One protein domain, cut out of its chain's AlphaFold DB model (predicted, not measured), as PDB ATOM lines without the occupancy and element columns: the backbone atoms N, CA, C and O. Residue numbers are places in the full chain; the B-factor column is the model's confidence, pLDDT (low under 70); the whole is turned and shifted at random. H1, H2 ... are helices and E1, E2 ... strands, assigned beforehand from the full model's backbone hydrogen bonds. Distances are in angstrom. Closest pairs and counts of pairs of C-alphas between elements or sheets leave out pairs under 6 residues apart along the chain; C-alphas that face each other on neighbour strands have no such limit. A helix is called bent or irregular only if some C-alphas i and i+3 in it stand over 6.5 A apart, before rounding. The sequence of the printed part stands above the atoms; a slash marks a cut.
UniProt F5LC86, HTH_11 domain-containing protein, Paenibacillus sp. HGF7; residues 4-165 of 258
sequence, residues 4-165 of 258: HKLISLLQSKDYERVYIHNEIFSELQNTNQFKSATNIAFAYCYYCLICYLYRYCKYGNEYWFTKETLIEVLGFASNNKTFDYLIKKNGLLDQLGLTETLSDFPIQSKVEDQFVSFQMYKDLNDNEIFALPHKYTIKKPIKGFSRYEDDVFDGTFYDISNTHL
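What this domain is: This is residues 4 to 165 of the 258 residues of the protein "HTH_11 domain-containing protein" of Paenibacillus sp. HGF7 (UniProt F5LC86). One long helix, H3, is set among short pieces and loops: a ribbon of two strands, E1 and E6, packs on its later half through E1, and a second ribbon, E2 and E5, does so through E5. The hairpin E3 and E4 begins near the last turn of H3, the short helices H4, H5 and H6 lie close to H3, and the small helices H1 and H2 lie farther out. The 162 printed residues include seven named helices and six named strands, in the order H1 E1 H2 H3 H4 H5 H6 E2 E3 E4 E5 H7 E6, and the three sheets of two strands are antiparallel. The class is mixed, helices and strands, with under half of the residues, 80 of 162, in named elements. The whole is compact, with a radius of gyration of the C-alphas of 15.7 A, and spans 48 by 38 by 31 A.

How they stand to each other: H1, residues 4 to 10, is close to but not clearly touching H4, residues 67 to 73; the C-alphas of Leu 6 and Val 73, their closest, are 6.7 A apart. E1, residues 18 to 21, is the antiparallel neighbour of E6, residues 163 to 165, with N 20 and O 164 at 2.9 A, within hydrogen-bond range. E1 comes nearest to H3, residues 37 to 55, at the C-alphas of Val 18 and Tyr 52, 6.2 A apart. H2, residues 24 to 27, is close to but not clearly touching H3, with the closest C-alphas, Ile 24 and Tyr 44, 7.8 A apart. H3 and H4 are close but not clearly touching and about perpendicular, at 80 degrees; their closest C-alphas, Tyr 46 and Leu 70, are 7.6 A apart. With its residues 39 to 43 alone, H3 only just touches H5, residues 81 to 87, with 3 pairs of C-alphas within 8 A, the closest Asn 39 and Phe 83 at 7.0 A; the tilt is steep, 55 degrees, the same way. H5 is irregular, with C-alphas 82 and 85 7.4 A apart. H5 and H6, residues 92 to 95, touch only at the corner, with the closest C-alphas, Leu 86 and Leu 92, 4.5 A apart. E2, residues 99 to 102, and E5, residues 138 to 141, are antiparallel neighbours, with N 140 and O 100 at 2.8 A. The closest C-alphas of H3 and E5, Cys 51 and Pro 141, are 5.6 A apart. E3, residues 106 to 112, and E4, residues 115 to 120, form an antiparallel hairpin, with N 110 and O 117 at 2.9 A. The closest C-alphas of H3 and E3, Tyr 54 and Pro 106, are 6.6 A apart, while H3 and E4 are apart. H7, residues 142 to 145, is close to but not clearly touching H3, with the closest C-alphas, Cys 51 and Gly 144, 6.8 A apart. In H1, H3 and H4 every O i to N i+4 pair is within hydrogen-bond range; in H5 it is 1 of 3, beside 2 of 4 O i to N i+3 pairs, and H2, H6 and H7 are too short for an i to i+4 pair.

Where its parts are: H1 begins at C-alpha 4, (89.123, -11.698, 54.279), and is 10.1 A long, as is E1; H2 is 4.8 A. H3 runs 27.2 A and ends at C-alpha 55, (78.774, 7.870, 57.053). H4 and H5 are 10.0 A each, H6 4.9 A and E2 9.5 A. E3 is 16.2 A, E4 16.0 A, E5 9.8 A and H7 5.6 A. E6, 6.8 A, ends at C-alpha 165, (72.184, -0.791, 65.169).

The domain as a whole: The two C-alphas farthest apart, those of Asn 32 and Asn 127, are 48.3 A apart. The printed part has no cut. The links H3 to H4, E4 to E5 and H7 to E6 are long. Residues 121 to 137 and 146 to 162 hold no named element. The mean pLDDT of the printed part is 92.0, and residues 60 to 62 are under 70.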
ATOM      1  N   HIS A   4      87.885 -12.490  54.237       94.06
ATOM      2  CA  HIS A   4      89.123 -11.698  54.279       94.06
ATOM      3  C   HIS A   4      89.115 -10.548  53.252       94.06
ATOM      4  O   HIS A   4      89.520  -9.433  53.570       94.06
ATOM      5  N   LYS A   5      88.562 -10.793  52.055       93.12
ATOM      6  CA  LYS A   5      88.386  -9.783  50.998       93.12
ATOM      7  C   LYS A   5      87.369  -8.719  51.418       93.12
ATOM      8  O   LYS A   5      87.636  -7.537  51.248       93.12
ATOM      9  N   LEU A   6      86.261  -9.126  52.048       94.06
ATOM     10  CA  LEU A   6      85.266  -8.205  52.609       94.06
ATOM     11  C   LEU A   6      85.865  -7.275  53.677       94.06
ATOM     12  O   LEU A   6      85.600  -6.080  53.634       94.06
ATOM     13  N   ILE A   7      86.700  -7.788  54.590       93.88
ATOM     14  CA  ILE A   7      87.393  -6.961  55.600       93.88
ATOM     15  C   ILE A   7      88.334  -5.955  54.923       93.88
ATOM     16  O   ILE A   7      88.272  -4.764  55.224       93.88
ATOM     17  N   SER A   8      89.161  -6.418  53.978       92.00
ATOM     18  CA  SER A   8      90.118  -5.569  53.251       92.00
ATOM     19  C   SER A   8      89.435  -4.463  52.437       92.00
ATOM     20  O   SER A   8      89.925  -3.339  52.396       92.00
ATOM     21  N   LEU A   9      88.297  -4.776  51.811       92.75
ATOM     22  CA  LEU A   9      87.513  -3.860  50.982       92.75
ATOM     23  C   LEU A   9      86.721  -2.844  51.818       92.75
ATOM     24  O   LEU A   9      86.697  -1.659  51.503       92.75
ATOM     25  N   LEU A  10      86.057  -3.301  52.885       93.25
ATOM     26  CA  LEU A  10      85.169  -2.464  53.701       93.25
ATOM     27  C   LEU A  10      85.915  -1.676  54.786       93.25
ATOM     28  O   LEU A  10      85.336  -0.736  55.333       93.25
ATOM     29  N   GLN A  11      87.164  -2.046  55.096       91.69
ATOM     30  CA  GLN A  11      88.061  -1.370  56.044       91.69
ATOM     31  C   GLN A  11      87.381  -1.043  57.388       91.69
ATOM     32  O   GLN A  11      87.433   0.090  57.874       91.69
ATOM     33  N   SER A  12      86.663  -2.021  57.944       90.06
ATOM     34  CA  SER A  12      85.846  -1.891  59.157       90.06
ATOM     35  C   SER A  12      86.678  -1.639  60.412       90.06
ATOM     36  O   SER A  12      87.613  -2.392  60.683       90.06
ATOM     37  N   LYS A  13      86.290  -0.646  61.219       90.94
ATOM     38  CA  LYS A  13      86.927  -0.323  62.508       90.94
ATOM     39  C   LYS A  13      85.965  -0.558  63.672       90.94
ATOM     40  O   LYS A  13      84.760  -0.349  63.551       90.94
ATOM     41  N   ASP A  14      86.477  -0.982  64.824       86.88
ATOM     42  CA  ASP A  14      85.645  -1.454  65.949       86.88
ATOM     43  C   ASP A  14      84.761  -0.376  66.589       86.88
ATOM     44  O   ASP A  14      83.773  -0.709  67.243       86.88
ATOM     45  N   TYR A  15      85.067   0.906  66.369       85.38
ATOM     46  CA  TYR A  15      84.275   2.048  66.837       85.38
ATOM     47  C   TYR A  15      83.170   2.492  65.859       85.38
ATOM     48  O   TYR A  15      82.362   3.351  66.202       85.38
ATOM     49  N   GLU A  16      83.104   1.932  64.647       91.19
ATOM     50  CA  GLU A  16      82.142   2.363  63.626       91.19
ATOM     51  C   GLU A  16      80.733   1.828  63.940       91.19
ATOM     52  O   GLU A  16      80.520   0.628  64.143       91.19
ATOM     53  N   ARG A  17      79.754   2.733  64.033       90.00
ATOM     54  CA  ARG A  17      78.363   2.470  64.423       90.00
ATOM     55  C   ARG A  17      77.439   3.228  63.481       90.00
ATOM     56  O   ARG A  17      77.551   4.441  63.342       90.00
ATOM     57  N   VAL A  18      76.524   2.511  62.842       95.31
ATOM     58  CA  VAL A  18      75.524   3.093  61.941       95.31
ATOM     59  C   VAL A  18      74.154   2.730  62.478       95.31
ATOM     60  O   VAL A  18      73.916   1.572  62.811       95.31
ATOM     61  N   TYR A  19      73.256   3.700  62.550       96.69
ATOM     62  CA  TYR A  19      71.886   3.482  62.989       96.69
ATOM     63  C   TYR A  19      70.958   3.512  61.776       96.69
ATOM     64  O   TYR A  19      71.099   4.357  60.891       96.69
ATOM     65  N   ILE A  20      70.046   2.547  61.707       98.12
ATOM     66  CA  ILE A  20      69.074   2.393  60.622       98.12
ATOM     67  C   ILE A  20      67.684   2.610  61.215       98.12
ATOM     68  O   ILE A  20      67.368   2.075  62.279       98.12
ATOM     69  N   HIS A  21      66.862   3.414  60.549       97.19
ATOM     70  CA  HIS A  21      65.519   3.761  61.002       97.19
ATOM     71  C   HIS A  21      64.624   2.514  61.029       97.19
ATOM     72  O   HIS A  21      64.703   1.648  60.156       97.19
ATOM     73  N   ASN A  22      63.806   2.362  62.071       96.38
ATOM     74  CA  ASN A  22      63.014   1.143  62.268       96.38
ATOM     75  C   ASN A  22      61.857   1.008  61.270       96.38
ATOM     76  O   ASN A  22      61.397  -0.102  61.000       96.38
ATOM     77  N   GLU A  23      61.410   2.126  60.705       95.12
ATOM     78  CA  GLU A  23      60.339   2.201  59.717       95.12
ATOM     79  C   GLU A  23      60.700   1.473  58.405       95.12
ATOM     80  O   GLU A  23      59.794   1.024  57.698       95.12
ATOM     81  N   ILE A  24      61.992   1.229  58.132       97.00
ATOM     82  CA  ILE A  24      62.475   0.507  56.942       97.00
ATOM     83  C   ILE A  24      61.845  -0.882  56.763       97.00
ATOM     84  O   ILE A  24      61.615  -1.328  55.638       97.00
ATOM     85  N   PHE A  25      61.537  -1.580  57.862       95.31
ATOM     86  CA  PHE A  25      60.917  -2.904  57.789       95.31
ATOM     87  C   PHE A  25      59.489  -2.829  57.238       95.31
ATOM     88  O   PHE A  25      59.081  -3.734  56.517       95.31
ATOM     89  N   SER A  26      58.762  -1.745  57.516       93.31
ATOM     90  CA  SER A  26      57.459  -1.452  56.913       93.31
ATOM     91  C   SER A  26      57.583  -0.852  55.509       93.31
ATOM     92  O   SER A  26      56.891  -1.310  54.607       93.31
ATOM     93  N   GLU A  27      58.488   0.104  55.274       94.44
ATOM     94  CA  GLU A  27      58.686   0.740  53.958       94.44
ATOM     95  C   GLU A  27      58.990  -0.284  52.850       94.44
ATOM     96  O   GLU A  27      58.465  -0.182  51.741       94.44
ATOM     97  N   LEU A  28      59.790  -1.312  53.160       95.06
ATOM     98  CA  LEU A  28      60.140  -2.375  52.215       95.06
ATOM     99  C   LEU A  28      59.036  -3.433  52.010       95.06
ATOM    100  O   LEU A  28      59.096  -4.164  51.023       95.06
ATOM    101  N   GLN A  29      58.048  -3.535  52.905       89.50
ATOM    102  CA  GLN A  29      56.910  -4.466  52.773       89.50
ATOM    103  C   GLN A  29      55.660  -3.772  52.198       89.50
ATOM    104  O   GLN A  29      54.876  -4.400  51.493       89.50
ATOM    105  N   ASN A  30      55.505  -2.459  52.406       89.00
ATOM    106  CA  ASN A  30      54.362  -1.652  51.956       89.00
ATOM    107  C   ASN A  30      54.322  -1.396  50.429       89.00
ATOM    108  O   ASN A  30      53.605  -0.510  49.965       89.00
ATOM    109  N   THR A  31      55.088  -2.138  49.621       89.31
ATOM    110  CA  THR A  31      55.168  -1.947  48.166       89.31
ATOM    111  C   THR A  31      55.246  -3.265  47.395       89.31
ATOM    112  O   THR A  31      56.214  -4.020  47.465       89.31
ATOM    113  N   ASN A  32      54.243  -3.495  46.544       90.50
ATOM    114  CA  ASN A  32      54.144  -4.679  45.678       90.50
ATOM    115  C   ASN A  32      55.161  -4.684  44.512       90.50
ATOM    116  O   ASN A  32      55.094  -5.537  43.629       90.50
ATOM    117  N   GLN A  33      56.100  -3.731  44.474       94.81
ATOM    118  CA  GLN A  33      57.129  -3.639  43.433       94.81
ATOM    119  C   GLN A  33      58.305  -4.615  43.641       94.81
ATOM    120  O   GLN A  33      59.090  -4.847  42.716       94.81
ATOM    121  N   PHE A  34      58.438  -5.221  44.826       95.69
ATOM    122  CA  PHE A  34      59.453  -6.243  45.085       95.69
ATOM    123  C   PHE A  34      59.075  -7.596  44.473       95.69
ATOM    124  O   PHE A  34      58.146  -8.265  44.907       95.69
ATOM    125  N   LYS A  35      59.870  -8.061  43.502       93.81
ATOM    126  CA  LYS A  35      59.599  -9.329  42.785       93.81
ATOM    127  C   LYS A  35      59.830 -10.605  43.615       93.81
ATOM    128  O   LYS A  35      59.556 -11.695  43.124       93.81
ATOM    129  N   SER A  36      60.434 -10.501  44.804       94.12
ATOM    130  CA  SER A  36      60.693 -11.629  45.713       94.12
ATOM    131  C   SER A  36      61.191 -11.154  47.083       94.12
ATOM    132  O   SER A  36      61.770 -10.074  47.207       94.12
ATOM    133  N   ALA A  37      61.086 -12.020  48.092       93.25
ATOM    134  CA  ALA A  37      61.690 -11.805  49.408       93.25
ATOM    135  C   ALA A  37      63.224 -11.647  49.362       93.25
ATOM    136  O   ALA A  37      63.798 -10.874  50.124       93.25
ATOM    137  N   THR A  38      63.900 -12.321  48.423       95.38
ATOM    138  CA  THR A  38      65.342 -12.141  48.181       95.38
ATOM    139  C   THR A  38      65.666 -10.712  47.747       95.38
ATOM    140  O   THR A  38      66.707 -10.182  48.125       95.38
ATOM    141  N   ASN A  39      64.771 -10.063  46.996       97.06
ATOM    142  CA  ASN A  39      64.939  -8.673  46.572       97.06
ATOM    143  C   ASN A  39      64.703  -7.685  47.726       97.06
ATOM    144  O   ASN A  39      65.403  -6.679  47.789       97.06
ATOM    145  N   ILE A  40      63.788  -7.994  48.654       97.44
ATOM    146  CA  ILE A  40      63.594  -7.236  49.904       97.44
ATOM    147  C   ILE A  40      64.842  -7.349  50.791       97.44
ATOM    148  O   ILE A  40      65.412  -6.340  51.203       97.44
ATOM    149  N   ALA A  41      65.329  -8.572  51.020       97.75
ATOM    150  CA  ALA A  41      66.537  -8.811  51.807       97.75
ATOM    151  C   ALA A  41      67.781  -8.162  51.172       97.75
ATOM    152  O   ALA A  41      68.599  -7.578  51.882       97.75
ATOM    153  N   PHE A  42      67.911  -8.209  49.838       98.25
ATOM    154  CA  PHE A  42      68.944  -7.475  49.106       98.25
ATOM    155  C   PHE A  42      68.816  -5.964  49.324       98.25
ATOM    156  O   PHE A  42      69.806  -5.334  49.679       98.25
ATOM    157  N   ALA A  43      67.621  -5.388  49.152       98.44
ATOM    158  CA  ALA A  43      67.376  -3.957  49.325       98.44
ATOM    159  C   ALA A  43      67.752  -3.461  50.725       98.44
ATOM    160  O   ALA A  43      68.483  -2.480  50.842       98.44
ATOM    161  N   TYR A  44      67.326  -4.173  51.771       98.69
ATOM    162  CA  TYR A  44      67.697  -3.863  53.150       98.69
ATOM    163  C   TYR A  44      69.221  -3.915  53.360       98.69
ATOM    164  O   TYR A  44      69.815  -2.969  53.880       98.69
ATOM    165  N   CYS A  45      69.878  -4.997  52.925       98.62
ATOM    166  CA  CYS A  45      71.324  -5.167  53.107       98.62
ATOM    167  C   CYS A  45      72.138  -4.137  52.308       98.62
ATOM    168  O   CYS A  45      73.137  -3.621  52.808       98.62
ATOM    169  N   TYR A  46      71.695  -3.818  51.088       98.69
ATOM    170  CA  TYR A  46      72.260  -2.763  50.255       98.69
ATOM    171  C   TYR A  46      72.117  -1.403  50.939       98.69
ATOM    172  O   TYR A  46      73.111  -0.701  51.084       98.69
ATOM    173  N   TYR A  47      70.925  -1.057  51.430       98.75
ATOM    174  CA  TYR A  47      70.698   0.213  52.114       98.75
ATOM    175  C   TYR A  47      71.603   0.383  53.342       98.75
ATOM    176  O   TYR A  47      72.275   1.404  53.471       98.75
ATOM    177  N   CYS A  48      71.719  -0.646  54.187       98.56
ATOM    178  CA  CYS A  48      72.614  -0.612  55.345       98.56
ATOM    179  C   CYS A  48      74.088  -0.397  54.954       98.56
ATOM    180  O   CYS A  48      74.796   0.387  55.590       98.56
ATOM    181  N   LEU A  49      74.541  -1.057  53.882       98.12
ATOM    182  CA  LEU A  49      75.883  -0.879  53.329       98.12
ATOM    183  C   LEU A  49      76.090   0.546  52.789       98.12
ATOM    184  O   LEU A  49      77.122   1.148  53.071       98.12
ATOM    185  N   ILE A  50      75.110   1.115  52.080       98.12
ATOM    186  CA  ILE A  50      75.142   2.510  51.608       98.12
ATOM    187  C   ILE A  50      75.233   3.494  52.785       98.12
ATOM    188  O   ILE A  50      76.056   4.409  52.737       98.12
ATOM    189  N   CYS A  51      74.468   3.287  53.864       97.94
ATOM    190  CA  CYS A  51      74.555   4.108  55.078       97.94
ATOM    191  C   CYS A  51      75.960   4.090  55.695       97.94
ATOM    192  O   CYS A  51      76.488   5.140  56.055       97.94
ATOM    193  N   TYR A  52      76.586   2.913  55.766       97.31
ATOM    194  CA  TYR A  52      77.951   2.745  56.267       97.31
ATOM    195  C   TYR A  52      79.013   3.394  55.371       97.31
ATOM    196  O   TYR A  52      79.844   4.158  55.867       97.31
ATOM    197  N   LEU A  53      78.973   3.136  54.059       96.50
ATOM    198  CA  LEU A  53      79.936   3.700  53.107       96.50
ATOM    199  C   LEU A  53      79.844   5.231  53.058       96.50
ATOM    200  O   LEU A  53      80.876   5.890  52.948       96.50
ATOM    201  N   TYR A  54      78.641   5.801  53.199       96.25
ATOM    202  CA  TYR A  54      78.447   7.252  53.239       96.25
ATOM    203  C   TYR A  54      78.895   7.860  54.572       96.25
ATOM    204  O   TYR A  54      79.699   8.789  54.566       96.25
ATOM    205  N   ARG A  55      78.443   7.323  55.720       95.00
ATOM    206  CA  ARG A  55      78.774   7.870  57.053       95.00
ATOM    207  C   ARG A  55      80.278   7.908  57.322       95.00
ATOM    208  O   ARG A  55      80.730   8.789  58.044       95.00
ATOM    209  N   TYR A  56      81.031   6.971  56.747       94.25
ATOM    210  CA  TYR A  56      82.479   6.854  56.923       94.25
ATOM    211  C   TYR A  56      83.289   7.101  55.641       94.25
ATOM    212  O   TYR A  56      84.461   6.736  55.590       94.25
ATOM    213  N   CYS A  57      82.686   7.742  54.633       93.81
ATOM    214  CA  CYS A  57      83.357   8.282  53.439       93.81
ATOM    215  C   CYS A  57      84.138   7.262  52.580       93.81
ATOM    216  O   CYS A  57      85.095   7.608  51.894       93.81
ATOM    217  N   LYS A  58      83.734   5.986  52.584       92.38
ATOM    218  CA  LYS A  58      84.529   4.869  52.025       92.38
ATOM    219  C   LYS A  58      84.350   4.642  50.515       92.38
ATOM    220  O   LYS A  58      84.802   3.625  50.000       92.38
ATOM    221  N   TYR A  59      83.697   5.556  49.793       87.19
ATOM    222  CA  TYR A  59      83.442   5.413  48.348       87.19
ATOM    223  C   TYR A  59      84.692   5.594  47.470       87.19
ATOM    224  O   TYR A  59      84.780   4.958  46.420       87.19
ATOM    225  N   GLY A  60      85.639   6.438  47.896       69.00
ATOM    226  CA  GLY A  60      86.841   6.826  47.141       69.00
ATOM    227  C   GLY A  60      88.147   6.164  47.597       69.00
ATOM    228  O   GLY A  60      89.207   6.760  47.444       69.00
ATOM    229  N   ASN A  61      88.075   4.976  48.198       66.25
ATOM    230  CA  ASN A  61      89.251   4.208  48.626       66.25
ATOM    231  C   ASN A  61      89.984   3.555  47.429       66.25
ATOM    232  O   ASN A  61      89.527   3.632  46.291       66.25
ATOM    233  N   GLU A  62      91.073   2.816  47.697       68.12
ATOM    234  CA  GLU A  62      91.808   1.974  46.720       68.12
ATOM    235  C   GLU A  62      90.898   1.084  45.846       68.12
ATOM    236  O   GLU A  62      91.251   0.722  44.722       68.12
ATOM    237  N   TYR A  63      89.715   0.740  46.361       72.88
ATOM    238  CA  TYR A  63      88.681  -0.009  45.667       72.88
ATOM    239  C   TYR A  63      87.436   0.854  45.449       72.88
ATOM    240  O   TYR A  63      86.712   1.181  46.390       72.88
ATOM    241  N   TRP A  64      87.134   1.142  44.185       86.75
ATOM    242  CA  TRP A  64      85.913   1.843  43.803       86.75
ATOM    243  C   TRP A  64      84.668   0.985  44.053       86.75
ATOM    244  O   TRP A  64      84.486  -0.090  43.467       86.75
ATOM    245  N   PHE A  65      83.751   1.495  44.875       92.19
ATOM    246  CA  PHE A  65      82.438   0.884  45.070       92.19
ATOM    247  C   PHE A  65      81.525   1.210  43.883       92.19
ATOM    248  O   PHE A  65      80.720   2.140  43.940       92.19
ATOM    249  N   THR A  66      81.670   0.467  42.781       92.06
ATOM    250  CA  THR A  66      80.707   0.483  41.670       92.06
ATOM    251  C   THR A  66      79.474  -0.362  42.016       92.06
ATOM    252  O   THR A  66      79.444  -1.081  43.020       92.06
ATOM    253  N   LYS A  67      78.445  -0.320  41.161       93.31
ATOM    254  CA  LYS A  67      77.258  -1.183  41.282       93.31
ATOM    255  C   LYS A  67      77.650  -2.668  41.349       93.31
ATOM    256  O   LYS A  67      77.121  -3.412  42.169       93.31
ATOM    257  N   GLU A  68      78.591  -3.078  40.508       93.44
ATOM    258  CA  GLU A  68      79.131  -4.434  40.393       93.44
ATOM    259  C   GLU A  68      79.855  -4.854  41.685       93.44
ATOM    260  O   GLU A  68      79.571  -5.929  42.217       93.44
ATOM    261  N   THR A  69      80.706  -3.978  42.240       93.75
ATOM    262  CA  THR A  69      81.378  -4.183  43.538       93.75
ATOM    263  C   THR A  69      80.361  -4.367  44.670       93.75
ATOM    264  O   THR A  69      80.470  -5.300  45.463       93.75
ATOM    265  N   LEU A  70      79.331  -3.514  44.730       95.88
ATOM    266  CA  LEU A  70      78.289  -3.563  45.765       95.88
ATOM    267  C   LEU A  70      77.443  -4.849  45.684       95.88
ATOM    268  O   LEU A  70      77.098  -5.424  46.717       95.88
ATOM    269  N   ILE A  71      77.149  -5.335  44.474       96.69
ATOM    270  CA  ILE A  71      76.467  -6.622  44.253       96.69
ATOM    271  C   ILE A  71      77.339  -7.800  44.735       96.69
ATOM    272  O   ILE A  71      76.813  -8.734  45.347       96.69
ATOM    273  N   GLU A  72      78.661  -7.753  44.522       95.81
ATOM    274  CA  GLU A  72      79.573  -8.825  44.951       95.81
ATOM    275  C   GLU A  72      79.837  -8.844  46.466       95.81
ATOM    276  O   GLU A  72      79.917  -9.921  47.072       95.81
ATOM    277  N   VAL A  73      79.901  -7.662  47.096       96.19
ATOM    278  CA  VAL A  73      79.932  -7.513  48.562       96.19
ATOM    279  C   VAL A  73      78.723  -8.201  49.189       96.19
ATOM    280  O   VAL A  73      78.880  -8.935  50.160       96.19
ATOM    281  N   LEU A  74      77.538  -8.049  48.590       97.19
ATOM    282  CA  LEU A  74      76.291  -8.686  49.030       97.19
ATOM    283  C   LEU A  74      76.196 -10.189  48.696       97.19
ATOM    284  O   LEU A  74      75.170 -10.812  48.965       97.19
ATOM    285  N   GLY A  75      77.257 -10.792  48.149       95.50
ATOM    286  CA  GLY A  75      77.373 -12.240  47.946       95.50
ATOM    287  C   GLY A  75      76.865 -12.763  46.600       95.50
ATOM    288  O   GLY A  75      76.816 -13.977  46.414       95.50
ATOM    289  N   PHE A  76      76.513 -11.889  45.655       95.88
ATOM    290  CA  PHE A  76      76.032 -12.273  44.324       95.88
ATOM    291  C   PHE A  76      77.135 -12.146  43.261       95.88
ATOM    292  O   PHE A  76      78.166 -11.523  43.491       95.88
ATOM    293  N   ALA A  77      76.931 -12.722  42.073       94.94
ATOM    294  CA  ALA A  77      77.828 -12.472  40.944       94.94
ATOM    295  C   ALA A  77      77.768 -10.987  40.542       94.94
ATOM    296  O   ALA A  77      76.677 -10.438  40.387       94.94
ATOM    297  N   SER A  78      78.920 -10.348  40.341       93.44
ATOM    298  CA  SER A  78      79.041  -8.903  40.078       93.44
ATOM    299  C   SER A  78      78.271  -8.419  38.836       93.44
ATOM    300  O   SER A  78      77.816  -7.279  38.787       93.44
ATOM    301  N   ASN A  79      78.037  -9.303  37.860       93.00
ATOM    302  CA  ASN A  79      77.249  -9.045  36.651       93.00
ATOM    303  C   ASN A  79      75.728  -9.318  36.796       93.00
ATOM    304  O   ASN A  79      74.998  -9.257  35.802       93.00
ATOM    305  N   ASN A  80      75.231  -9.634  37.999       93.19
ATOM    306  CA  ASN A  80      73.843 -10.044  38.230       93.19
ATOM    307  C   ASN A  80      72.845  -8.872  38.145       93.19
ATOM    308  O   ASN A  80      72.585  -8.167  39.120       93.19
ATOM    309  N   LYS A  81      72.189  -8.740  36.987       94.88
ATOM    310  CA  LYS A  81      71.201  -7.683  36.702       94.88
ATOM    311  C   LYS A  81      69.849  -7.843  37.416       94.88
ATOM    312  O   LYS A  81      68.985  -6.981  37.259       94.88
ATOM    313  N   THR A  82      69.631  -8.901  38.207       95.94
ATOM    314  CA  THR A  82      68.354  -9.140  38.922       95.94
ATOM    315  C   THR A  82      67.960  -7.958  39.807       95.94
ATOM    316  O   THR A  82      66.777  -7.623  39.903       95.94
ATOM    317  N   PHE A  83      68.950  -7.291  40.402       97.06
ATOM    318  CA  PHE A  83      68.764  -6.175  41.327       97.06
ATOM    319  C   PHE A  83      68.855  -4.793  40.662       97.06
ATOM    320  O   PHE A  83      68.602  -3.792  41.328       97.06
ATOM    321  N   ASP A  84      69.144  -4.701  39.354       97.00
ATOM    322  CA  ASP A  84      69.331  -3.415  38.659       97.00
ATOM    323  C   ASP A  84      68.108  -2.496  38.799       97.00
ATOM    324  O   ASP A  84      68.261  -1.285  38.910       97.00
ATOM    325  N   TYR A  85      66.890  -3.049  38.847       97.75
ATOM    326  CA  TYR A  85      65.667  -2.254  39.022       97.75
ATOM    327  C   TYR A  85      65.530  -1.621  40.420       97.75
ATOM    328  O   TYR A  85      64.801  -0.642  40.559       97.75
ATOM    329  N   LEU A  86      66.242  -2.139  41.427       98.12
ATOM    330  CA  LEU A  86      66.289  -1.584  42.780       98.12
ATOM    331  C   LEU A  86      67.286  -0.424  42.869       98.12
ATOM    332  O   LEU A  86      66.941   0.638  43.379       98.12
ATOM    333  N   ILE A  87      68.508  -0.640  42.361       97.56
ATOM    334  CA  ILE A  87      69.687   0.182  42.691       97.56
ATOM    335  C   ILE A  87      70.230   1.051  41.548       97.56
ATOM    336  O   ILE A  87      71.145   1.838  41.775       97.56
ATOM    337  N   LYS A  88      69.693   0.968  40.324       96.00
ATOM    338  CA  LYS A  88      70.020   1.944  39.266       96.00
ATOM    339  C   LYS A  88      69.571   3.365  39.650       96.00
ATOM    340  O   LYS A  88      68.805   3.541  40.599       96.00
ATOM    341  N   LYS A  89      69.984   4.376  38.876       96.94
ATOM    342  CA  LYS A  89      69.404   5.726  38.971       96.94
ATOM    343  C   LYS A  89      67.899   5.688  38.687       96.94
ATOM    344  O   LYS A  89      67.484   5.113  37.678       96.94
ATOM    345  N   ASN A  90      67.105   6.289  39.570       97.38
ATOM    346  CA  ASN A  90      65.638   6.260  39.555       97.38
ATOM    347  C   ASN A  90      65.078   4.818  39.680       97.38
ATOM    348  O   ASN A  90      64.009   4.506  39.149       97.38
ATOM    349  N   GLY A  91      65.829   3.917  40.329       97.44
ATOM    350  CA  GLY A  91      65.373   2.580  40.726       97.44
ATOM    351  C   GLY A  91      64.438   2.619  41.940       97.44
ATOM    352  O   GLY A  91      64.190   3.683  42.500       97.44
ATOM    353  N   LEU A  92      63.925   1.459  42.364       98.19
ATOM    354  CA  LEU A  92      62.924   1.376  43.436       98.19
ATOM    355  C   LEU A  92      63.383   2.024  44.755       98.19
ATOM    356  O   LEU A  92      62.572   2.650  45.421       98.19
ATOM    357  N   LEU A  93      64.668   1.940  45.122       98.31
ATOM    358  CA  LEU A  93      65.154   2.573  46.361       98.31
ATOM    359  C   LEU A  93      65.228   4.104  46.264       98.31
ATOM    360  O   LEU A  93      65.088   4.780  47.280       98.31
ATOM    361  N   ASP A  94      65.364   4.649  45.052       98.00
ATOM    362  CA  ASP A  94      65.242   6.092  44.827       98.00
ATOM    363  C   ASP A  94      63.767   6.521  44.872       98.00
ATOM    364  O   ASP A  94      63.425   7.535  45.469       98.00
ATOM    365  N   GLN A  95      62.869   5.710  44.305       97.06
ATOM    366  CA  GLN A  95      61.422   5.968  44.298       97.06
ATOM    367  C   GLN A  95      60.769   5.851  45.685       97.06
ATOM    368  O   GLN A  95      59.735   6.468  45.921       97.06
ATOM    369  N   LEU A  96      61.359   5.072  46.598       96.50
ATOM    370  CA  LEU A  96      60.923   4.945  47.994       96.50
ATOM    371  C   LEU A  96      61.492   6.035  48.919       96.50
ATOM    372  O   LEU A  96      61.252   5.982  50.121       96.50
ATOM    373  N   GLY A  97      62.280   6.990  48.408       96.06
ATOM    374  CA  GLY A  97      62.928   7.997  49.255       96.06
ATOM    375  C   GLY A  97      63.955   7.406  50.232       96.06
ATOM    376  O   GLY A  97      64.203   7.981  51.290       96.06
ATOM    377  N   LEU A  98      64.551   6.254  49.896       97.56
ATOM    378  CA  LEU A  98      65.638   5.644  50.667       97.56
ATOM    379  C   LEU A  98      67.000   6.119  50.158       97.56
ATOM    380  O   LEU A  98      67.867   6.455  50.965       97.56
ATOM    381  N   THR A  99      67.206   6.176  48.839       98.25
ATOM    382  CA  THR A  99      68.488   6.578  48.243       98.25
ATOM    383  C   THR A  99      68.376   7.680  47.197       98.25
ATOM    384  O   THR A  99      67.379   7.811  46.509       98.25
ATOM    385  N   GLU A 100      69.441   8.457  47.023       97.69
ATOM    386  CA  GLU A 100      69.575   9.435  45.937       97.69
ATOM    387  C   GLU A 100      70.827   9.109  45.108       97.69
ATOM    388  O   GLU A 100      71.866   8.769  45.674       97.69
ATOM    389  N   THR A 101      70.759   9.196  43.774       97.50
ATOM    390  CA  THR A 101      71.919   8.902  42.906       97.50
ATOM    391  C   THR A 101      72.713  10.162  42.565       97.50
ATOM    392  O   THR A 101      72.296  10.937  41.696       97.50
ATOM    393  N   LEU A 102      73.886  10.316  43.182       95.69
ATOM    394  CA  LEU A 102      74.770  11.476  43.031       95.69
ATOM    395  C   LEU A 102      76.058  11.136  42.268       95.69
ATOM    396  O   LEU A 102      76.567  10.021  42.358       95.69
ATOM    397  N   SER A 103      76.608  12.120  41.550       92.81
ATOM    398  CA  SER A 103      77.983  12.109  41.010       92.81
ATOM    399  C   SER A 103      78.990  12.808  41.933       92.81
ATOM    400  O   SER A 103      80.114  13.085  41.532       92.81
ATOM    401  N   ASP A 104      78.555  13.139  43.147       93.25
ATOM    402  CA  ASP A 104      79.345  13.728  44.220       93.25
ATOM    403  C   ASP A 104      79.248  12.822  45.441       93.25
ATOM    404  O   ASP A 104      78.223  12.161  45.633       93.25
ATOM    405  N   PHE A 105      80.299  12.769  46.246       93.44
ATOM    406  CA  PHE A 105      80.396  11.829  47.358       93.44
ATOM    407  C   PHE A 105      81.274  12.373  48.487       93.44
ATOM    408  O   PHE A 105      82.187  13.153  48.222       93.44
ATOM    409  N   PRO A 106      81.014  11.976  49.744       94.31
ATOM    410  CA  PRO A 106      81.812  12.416  50.876       94.31
ATOM    411  C   PRO A 106      83.177  11.721  50.871       94.31
ATOM    412  O   PRO A 106      83.265  10.505  50.668       94.31
ATOM    413  N   ILE A 107      84.227  12.494  51.130       92.44
ATOM    414  CA  ILE A 107      85.626  12.034  51.202       92.44
ATOM    415  C   ILE A 107      86.195  12.105  52.625       92.44
ATOM    416  O   ILE A 107      87.045  11.300  52.998       92.44
ATOM    417  N   GLN A 108      85.681  13.017  53.450       91.62
ATOM    418  CA  GLN A 108      85.986  13.125  54.871       91.62
ATOM    419  C   GLN A 108      84.715  13.523  55.624       91.62
ATOM    420  O   GLN A 108      83.924  14.328  55.138       91.62
ATOM    421  N   SER A 109      84.539  12.988  56.830       91.81
ATOM    422  CA  SER A 109      83.497  13.403  57.769       91.81
ATOM    423  C   SER A 109      84.128  13.979  59.031       91.81
ATOM    424  O   SER A 109      85.101  13.412  59.535       91.81
ATOM    425  N   LYS A 110      83.535  15.037  59.578       89.69
ATOM    426  CA  LYS A 110      83.872  15.610  60.887       89.69
ATOM    427  C   LYS A 110      82.653  15.532  61.803       89.69
ATOM    428  O   LYS A 110      81.529  15.380  61.329       89.69
ATOM    429  N   VAL A 111      82.883  15.589  63.113       85.75
ATOM    430  CA  VAL A 111      81.814  15.664  64.115       85.75
ATOM    431  C   VAL A 111      82.090  16.870  64.998       85.75
ATOM    432  O   VAL A 111      83.093  16.896  65.707       85.75
ATOM    433  N   GLU A 112      81.211  17.860  64.915       83.38
ATOM    434  CA  GLU A 112      81.325  19.168  65.560       83.38
ATOM    435  C   GLU A 112      79.969  19.452  66.232       83.38
ATOM    436  O   GLU A 112      78.921  19.272  65.615       83.38
ATOM    437  N   ASP A 113      79.976  19.760  67.533       77.81
ATOM    438  CA  ASP A 113      78.779  19.970  68.370       77.81
ATOM    439  C   ASP A 113      77.659  18.918  68.199       77.81
ATOM    440  O   ASP A 113      76.470  19.222  68.199       77.81
ATOM    441  N   GLN A 114      78.064  17.643  68.107       72.75
ATOM    442  CA  GLN A 114      77.240  16.439  67.868       72.75
ATOM    443  C   GLN A 114      76.705  16.266  66.432       72.75
ATOM    444  O   GLN A 114      76.305  15.156  66.071       72.75
ATOM    445  N   PHE A 115      76.783  17.283  65.575       80.12
ATOM    446  CA  PHE A 115      76.429  17.172  64.160       80.12
ATOM    447  C   PHE A 115      77.552  16.512  63.358       80.12
ATOM    448  O   PHE A 115      78.734  16.770  63.587       80.12
ATOM    449  N   VAL A 116      77.195  15.674  62.376       87.00
ATOM    450  CA  VAL A 116      78.145  15.246  61.338       87.00
ATOM    451  C   VAL A 116      78.127  16.229  60.170       87.00
ATOM    452  O   VAL A 116      77.066  16.544  59.626       87.00
ATOM    453  N   SER A 117      79.312  16.670  59.762       90.12
ATOM    454  CA  SER A 117      79.547  17.394  58.513       90.12
ATOM    455  C   SER A 117      80.413  16.544  57.580       90.12
ATOM    456  O   SER A 117      81.152  15.659  58.022       90.12
ATOM    457  N   PHE A 118      80.302  16.785  56.276       93.12
ATOM    458  CA  PHE A 118      81.036  16.057  55.244       93.12
ATOM    459  C   PHE A 118      81.744  17.048  54.323       93.12
ATOM    460  O   PHE A 118      81.117  17.991  53.852       93.12
ATOM    461  N   GLN A 119      83.024  16.805  54.043       93.31
ATOM    462  CA  GLN A 119      83.697  17.383  52.884       93.31
ATOM    463  C   GLN A 119      83.367  16.504  51.675       93.31
ATOM    464  O   GLN A 119      83.538  15.277  51.732       93.31
ATOM    465  N   MET A 120      82.881  17.117  50.604       93.69
ATOM    466  CA  MET A 120      82.500  16.440  49.370       93.69
ATOM    467  C   MET A 120      83.668  16.419  48.382       93.69
ATOM    468  O   MET A 120      84.577  17.244  48.436       93.69
ATOM    469  N   TYR A 121      83.646  15.469  47.451       91.69
ATOM    470  CA  TYR A 121      84.676  15.329  46.422       91.69
ATOM    471  C   TYR A 121      84.828  16.601  45.566       91.69
ATOM    472  O   TYR A 121      85.944  16.948  45.189       91.69
ATOM    473  N   LYS A 122      83.734  17.326  45.280       90.81
ATOM    474  CA  LYS A 122      83.801  18.610  44.553       90.81
ATOM    475  C   LYS A 122      84.316  19.798  45.376       90.81
ATOM    476  O   LYS A 122      84.560  20.843  44.783       90.81
ATOM    477  N   ASP A 123      84.505  19.642  46.685       90.38
ATOM    478  CA  ASP A 123      85.098  20.672  47.553       90.38
ATOM    479  C   ASP A 123      86.639  20.582  47.587       90.38
ATOM    480  O   ASP A 123      87.292  21.328  48.319       90.38
ATOM    481  N   LEU A 124      87.231  19.634  46.848       87.50
ATOM    482  CA  LEU A 124      88.678  19.492  46.694       87.50
ATOM    483  C   LEU A 124      89.264  20.557  45.767       87.50
ATOM    484  O   LEU A 124      88.673  20.918  44.750       87.50
ATOM    485  N   ASN A 125      90.485  20.986  46.077       84.50
ATOM    486  CA  ASN A 125      91.281  21.811  45.175       84.50
ATOM    487  C   ASN A 125      91.823  20.955  44.015       84.50
ATOM    488  O   ASN A 125      92.039  19.753  44.174       84.50
ATOM    489  N   ASP A 126      92.151  21.573  42.874       79.69
ATOM    490  CA  ASP A 126      92.655  20.864  41.678       79.69
ATOM    491  C   ASP A 126      93.871  19.951  41.949       79.69
ATOM    492  O   ASP A 126      94.044  18.926  41.293       79.69
ATOM    493  N   ASN A 127      94.697  20.294  42.945       76.44
ATOM    494  CA  ASN A 127      95.878  19.520  43.356       76.44
ATOM    495  C   ASN A 127      95.554  18.266  44.197       76.44
ATOM    496  O   ASN A 127      96.436  17.441  44.426       76.44
ATOM    497  N   GLU A 128      94.322  18.140  44.691       75.38
ATOM    498  CA  GLU A 128      93.844  17.040  45.540       75.38
ATOM    499  C   GLU A 128      92.915  16.081  44.768       75.38
ATOM    500  O   GLU A 128      92.616  14.983  45.237       75.38
ATOM    501  N   ILE A 129      92.466  16.484  43.574       77.38
ATOM    502  CA  ILE A 129      91.584  15.711  42.696       77.38
ATOM    503  C   ILE A 129      92.267  14.419  42.217       77.38
ATOM    504  O   ILE A 129      93.360  14.427  41.650       77.38
ATOM    505  N   PHE A 130      91.573  13.292  42.390       81.62
ATOM    506  CA  PHE A 130      92.029  11.956  42.003       81.62
ATOM    507  C   PHE A 130      91.132  11.337  40.921       81.62
ATOM    508  O   PHE A 130      89.935  11.608  40.836       81.62
ATOM    509  N   ALA A 131      91.717  10.515  40.046       82.81
ATOM    510  CA  ALA A 131      91.064  10.069  38.814       82.81
ATOM    511  C   ALA A 131      89.871   9.121  39.065       82.81
ATOM    512  O   ALA A 131      90.050   7.934  39.343       82.81
ATOM    513  N   LEU A 132      88.649   9.640  38.907       83.50
ATOM    514  CA  LEU A 132      87.412   8.861  39.020       83.50
ATOM    515  C   LEU A 132      87.226   7.857  37.864       83.50
ATOM    516  O   LEU A 132      87.572   8.156  36.716       83.50
ATOM    517  N   PRO A 133      86.543   6.720  38.104       83.81
ATOM    518  CA  PRO A 133      85.963   5.904  37.042       83.81
ATOM    519  C   PRO A 133      85.001   6.718  36.161       83.81
ATOM    520  O   PRO A 133      84.289   7.608  36.635       83.81
ATOM    521  N   HIS A 134      84.923   6.391  34.868       80.94
ATOM    522  CA  HIS A 134      84.068   7.125  33.927       80.94
ATOM    523  C   HIS A 134      82.595   7.109  34.358       80.94
ATOM    524  O   HIS A 134      81.979   6.047  34.435       80.94
ATOM    525  N   LYS A 135      82.026   8.300  34.590       83.94
ATOM    526  CA  LYS A 135      80.659   8.501  35.112       83.94
ATOM    527  C   LYS A 135      80.417   7.802  36.461       83.94
ATOM    528  O   LYS A 135      79.321   7.287  36.699       83.94
ATOM    529  N   TYR A 136      81.422   7.795  37.343       91.06
ATOM    530  CA  TYR A 136      81.253   7.317  38.713       91.06
ATOM    531  C   TYR A 136      80.082   8.033  39.403       91.06
ATOM    532  O   TYR A 136      79.909   9.247  39.290       91.06
ATOM    533  N   THR A 137      79.243   7.248  40.073       94.25
ATOM    534  CA  THR A 137      78.075   7.711  40.825       94.25
ATOM    535  C   THR A 137      77.867   6.801  42.026       94.25
ATOM    536  O   THR A 137      78.124   5.598  41.955       94.25
ATOM    537  N   ILE A 138      77.389   7.380  43.122       96.00
ATOM    538  CA  ILE A 138      77.114   6.691  44.386       96.00
ATOM    539  C   ILE A 138      75.621   6.746  44.723       96.00
ATOM    540  O   ILE A 138      74.828   7.388  44.025       96.00
ATOM    541  N   LYS A 139      75.246   6.124  45.845       97.69
ATOM    542  CA  LYS A 139      73.979   6.401  46.524       97.69
ATOM    543  C   LYS A 139      74.223   7.213  47.796       97.69
ATOM    544  O   LYS A 139      75.038   6.822  48.629       97.69
ATOM    545  N   LYS A 140      73.465   8.291  47.975       97.00
ATOM    546  CA  LYS A 140      73.288   8.988  49.257       97.00
ATOM    547  C   LYS A 140      72.123   8.343  50.021       97.00
ATOM    548  O   LYS A 140      71.078   8.131  49.406       97.00
ATOM    549  N   PRO A 141      72.262   8.009  51.316       97.44
ATOM    550  CA  PRO A 141      71.177   7.468  52.134       97.44
ATOM    551  C   PRO A 141      70.277   8.607  52.636       97.44
ATOM    552  O   PRO A 141      70.646   9.318  53.566       97.44
ATOM    553  N   ILE A 142      69.087   8.781  52.056       96.62
ATOM    554  CA  ILE A 142      68.189   9.909  52.369       96.62
ATOM    555  C   ILE A 142      67.797   9.899  53.854       96.62
ATOM    556  O   ILE A 142      68.061  10.876  54.547       96.62
ATOM    557  N   LYS A 143      67.315   8.758  54.374       96.50
ATOM    558  CA  LYS A 143      66.940   8.588  55.797       96.50
ATOM    559  C   LYS A 143      68.107   8.664  56.799       96.50
ATOM    560  O   LYS A 143      67.879   8.697  58.006       96.50
ATOM    561  N   GLY A 144      69.348   8.767  56.310       95.19
ATOM    562  CA  GLY A 144      70.495   9.176  57.125       95.19
ATOM    563  C   GLY A 144      70.495  10.678  57.432       95.19
ATOM    564  O   GLY A 144      70.918  11.059  58.515       95.19
ATOM    565  N   PHE A 145      69.980  11.517  56.528       93.94
ATOM    566  CA  PHE A 145      69.961  12.980  56.655       93.94
ATOM    567  C   PHE A 145      68.631  13.535  57.174       93.94
ATOM    568  O   PHE A 145      68.652  14.308  58.126       93.94
ATOM    569  N   SER A 146      67.510  13.095  56.594       93.19
ATOM    570  CA  SER A 146      66.147  13.512  56.958       93.19
ATOM    571  C   SER A 146      65.199  12.307  56.967       93.19
ATOM    572  O   SER A 146      65.283  11.441  56.089       93.19
ATOM    573  N   ARG A 147      64.299  12.214  57.953       90.31
ATOM    574  CA  ARG A 147      63.334  11.116  58.131       90.31
ATOM    575  C   ARG A 147      61.894  11.535  57.893       90.31
ATOM    576  O   ARG A 147      61.229  10.848  57.110       90.31
ATOM    577  N   TYR A 148      61.429  12.589  58.552       87.81
ATOM    578  CA  TYR A 148      60.024  12.995  58.565       87.81
ATOM    579  C   TYR A 148      59.774  14.283  57.770       87.81
ATOM    580  O   TYR A 148      58.769  14.352  57.063       87.81
ATOM    581  N   GLU A 149      60.694  15.251  57.821       82.25
ATOM    582  CA  GLU A 149      60.585  16.547  57.131       82.25
ATOM    583  C   GLU A 149      61.849  16.844  56.305       82.25
ATOM    584  O   GLU A 149      62.970  16.615  56.765       82.25
ATOM    585  N   ASP A 150      61.681  17.330  55.070       77.25
ATOM    586  CA  ASP A 150      62.803  17.743  54.217       77.25
ATOM    587  C   ASP A 150      63.551  18.942  54.838       77.25
ATOM    588  O   ASP A 150      62.962  19.770  55.530       77.25
ATOM    589  N   ASP A 151      64.866  19.017  54.608       73.38
ATOM    590  CA  ASP A 151      65.798  20.012  55.174       73.38
ATOM    591  C   ASP A 151      65.871  20.093  56.723       73.38
ATOM    592  O   ASP A 151      66.591  20.934  57.268       73.38
ATOM    593  N   VAL A 152      65.229  19.170  57.450       84.12
ATOM    594  CA  VAL A 152      65.397  18.981  58.903       84.12
ATOM    595  C   VAL A 152      66.468  17.920  59.190       84.12
ATOM    596  O   VAL A 152      66.510  16.863  58.563       84.12
ATOM    597  N   PHE A 153      67.336  18.173  60.175       83.62
ATOM    598  CA  PHE A 153      68.375  17.230  60.624       83.62
ATOM    599  C   PHE A 153      67.838  16.178  61.619       83.62
ATOM    600  O   PHE A 153      68.379  16.009  62.711       83.62
ATOM    601  N   ASP A 154      66.766  15.470  61.256       91.31
ATOM    602  CA  ASP A 154      66.153  14.375  62.035       91.31
ATOM    603  C   ASP A 154      66.579  12.967  61.553       91.31
ATOM    604  O   ASP A 154      66.153  11.946  62.101       91.31
ATOM    605  N   GLY A 155      67.427  12.886  60.522       94.25
ATOM    606  CA  GLY A 155      67.947  11.626  59.989       94.25
ATOM    607  C   GLY A 155      68.843  10.851  60.957       94.25
ATOM    608  O   GLY A 155      69.383  11.400  61.919       94.25
ATOM    609  N   THR A 156      69.073   9.562  60.671       95.38
ATOM    610  CA  THR A 156      69.818   8.659  61.579       95.38
ATOM    611  C   THR A 156      71.304   8.980  61.763       95.38
ATOM    612  O   THR A 156      72.006   8.298  62.515       95.38
ATOM    613  N   PHE A 157      71.812  10.006  61.080       93.69
ATOM    614  CA  PHE A 157      73.129  10.580  61.320       93.69
ATOM    615  C   PHE A 157      73.153  11.620  62.452       93.69
ATOM    616  O   PHE A 157      74.252  11.950  62.909       93.69
ATOM    617  N   TYR A 158      71.984  12.083  62.900       91.38
ATOM    618  CA  TYR A 158      71.792  13.131  63.901       91.38
ATOM    619  C   TYR A 158      70.931  12.630  65.074       91.38
ATOM    620  O   TYR A 158      71.373  12.710  66.217       91.38
ATOM    621  N   ASP A 159      69.770  12.017  64.801       92.19
ATOM    622  CA  ASP A 159      68.914  11.387  65.817       92.19
ATOM    623  C   ASP A 159      68.878   9.854  65.680       92.19
ATOM    624  O   ASP A 159      68.508   9.290  64.649       92.19
ATOM    625  N   ILE A 160      69.230   9.157  66.763       92.88
ATOM    626  CA  ILE A 160      69.204   7.688  66.847       92.88
ATOM    627  C   ILE A 160      67.893   7.137  67.444       92.88
ATOM    628  O   ILE A 160      67.760   5.922  67.629       92.88
ATOM    629  N   SER A 161      66.905   7.985  67.732       92.75
ATOM    630  CA  SER A 161      65.603   7.580  68.274       92.75
ATOM    631  C   SER A 161      64.812   6.714  67.290       92.75
ATOM    632  O   SER A 161      64.782   6.953  66.084       92.75
ATOM    633  N   ASN A 162      64.162   5.661  67.794       93.50
ATOM    634  CA  ASN A 162      63.484   4.646  66.973       93.50
ATOM    635  C   ASN A 162      64.360   4.088  65.821       93.50
ATOM    636  O   ASN A 162      63.897   3.930  64.690       93.50
ATOM    637  N   THR A 163      65.622   3.763  66.110       96.69
ATOM    638  CA  THR A 163      66.526   3.057  65.185       96.69
ATOM    639  C   THR A 163      66.893   1.657  65.696       96.69
ATOM    640  O   THR A 163      66.512   1.256  66.800       96.69
ATOM    641  N   HIS A 164      67.642   0.910  64.885       96.62
ATOM    642  CA  HIS A 164      68.384  -0.287  65.274       96.62
ATOM    643  C   HIS A 164      69.832  -0.196  64.770       96.62
ATOM    644  O   HIS A 164      70.122   0.438  63.753       96.62
ATOM    645  N   LEU A 165      70.758  -0.832  65.491       95.94
ATOM    646  CA  LEU A 165      72.184  -0.791  65.169       95.94
ATOM    647  C   LEU A 165      72.519  -1.681  63.960       95.94
ATOM    648  O   LEU A 165      72.199  -2.871  63.932       95.94
TER     649      LEU A 165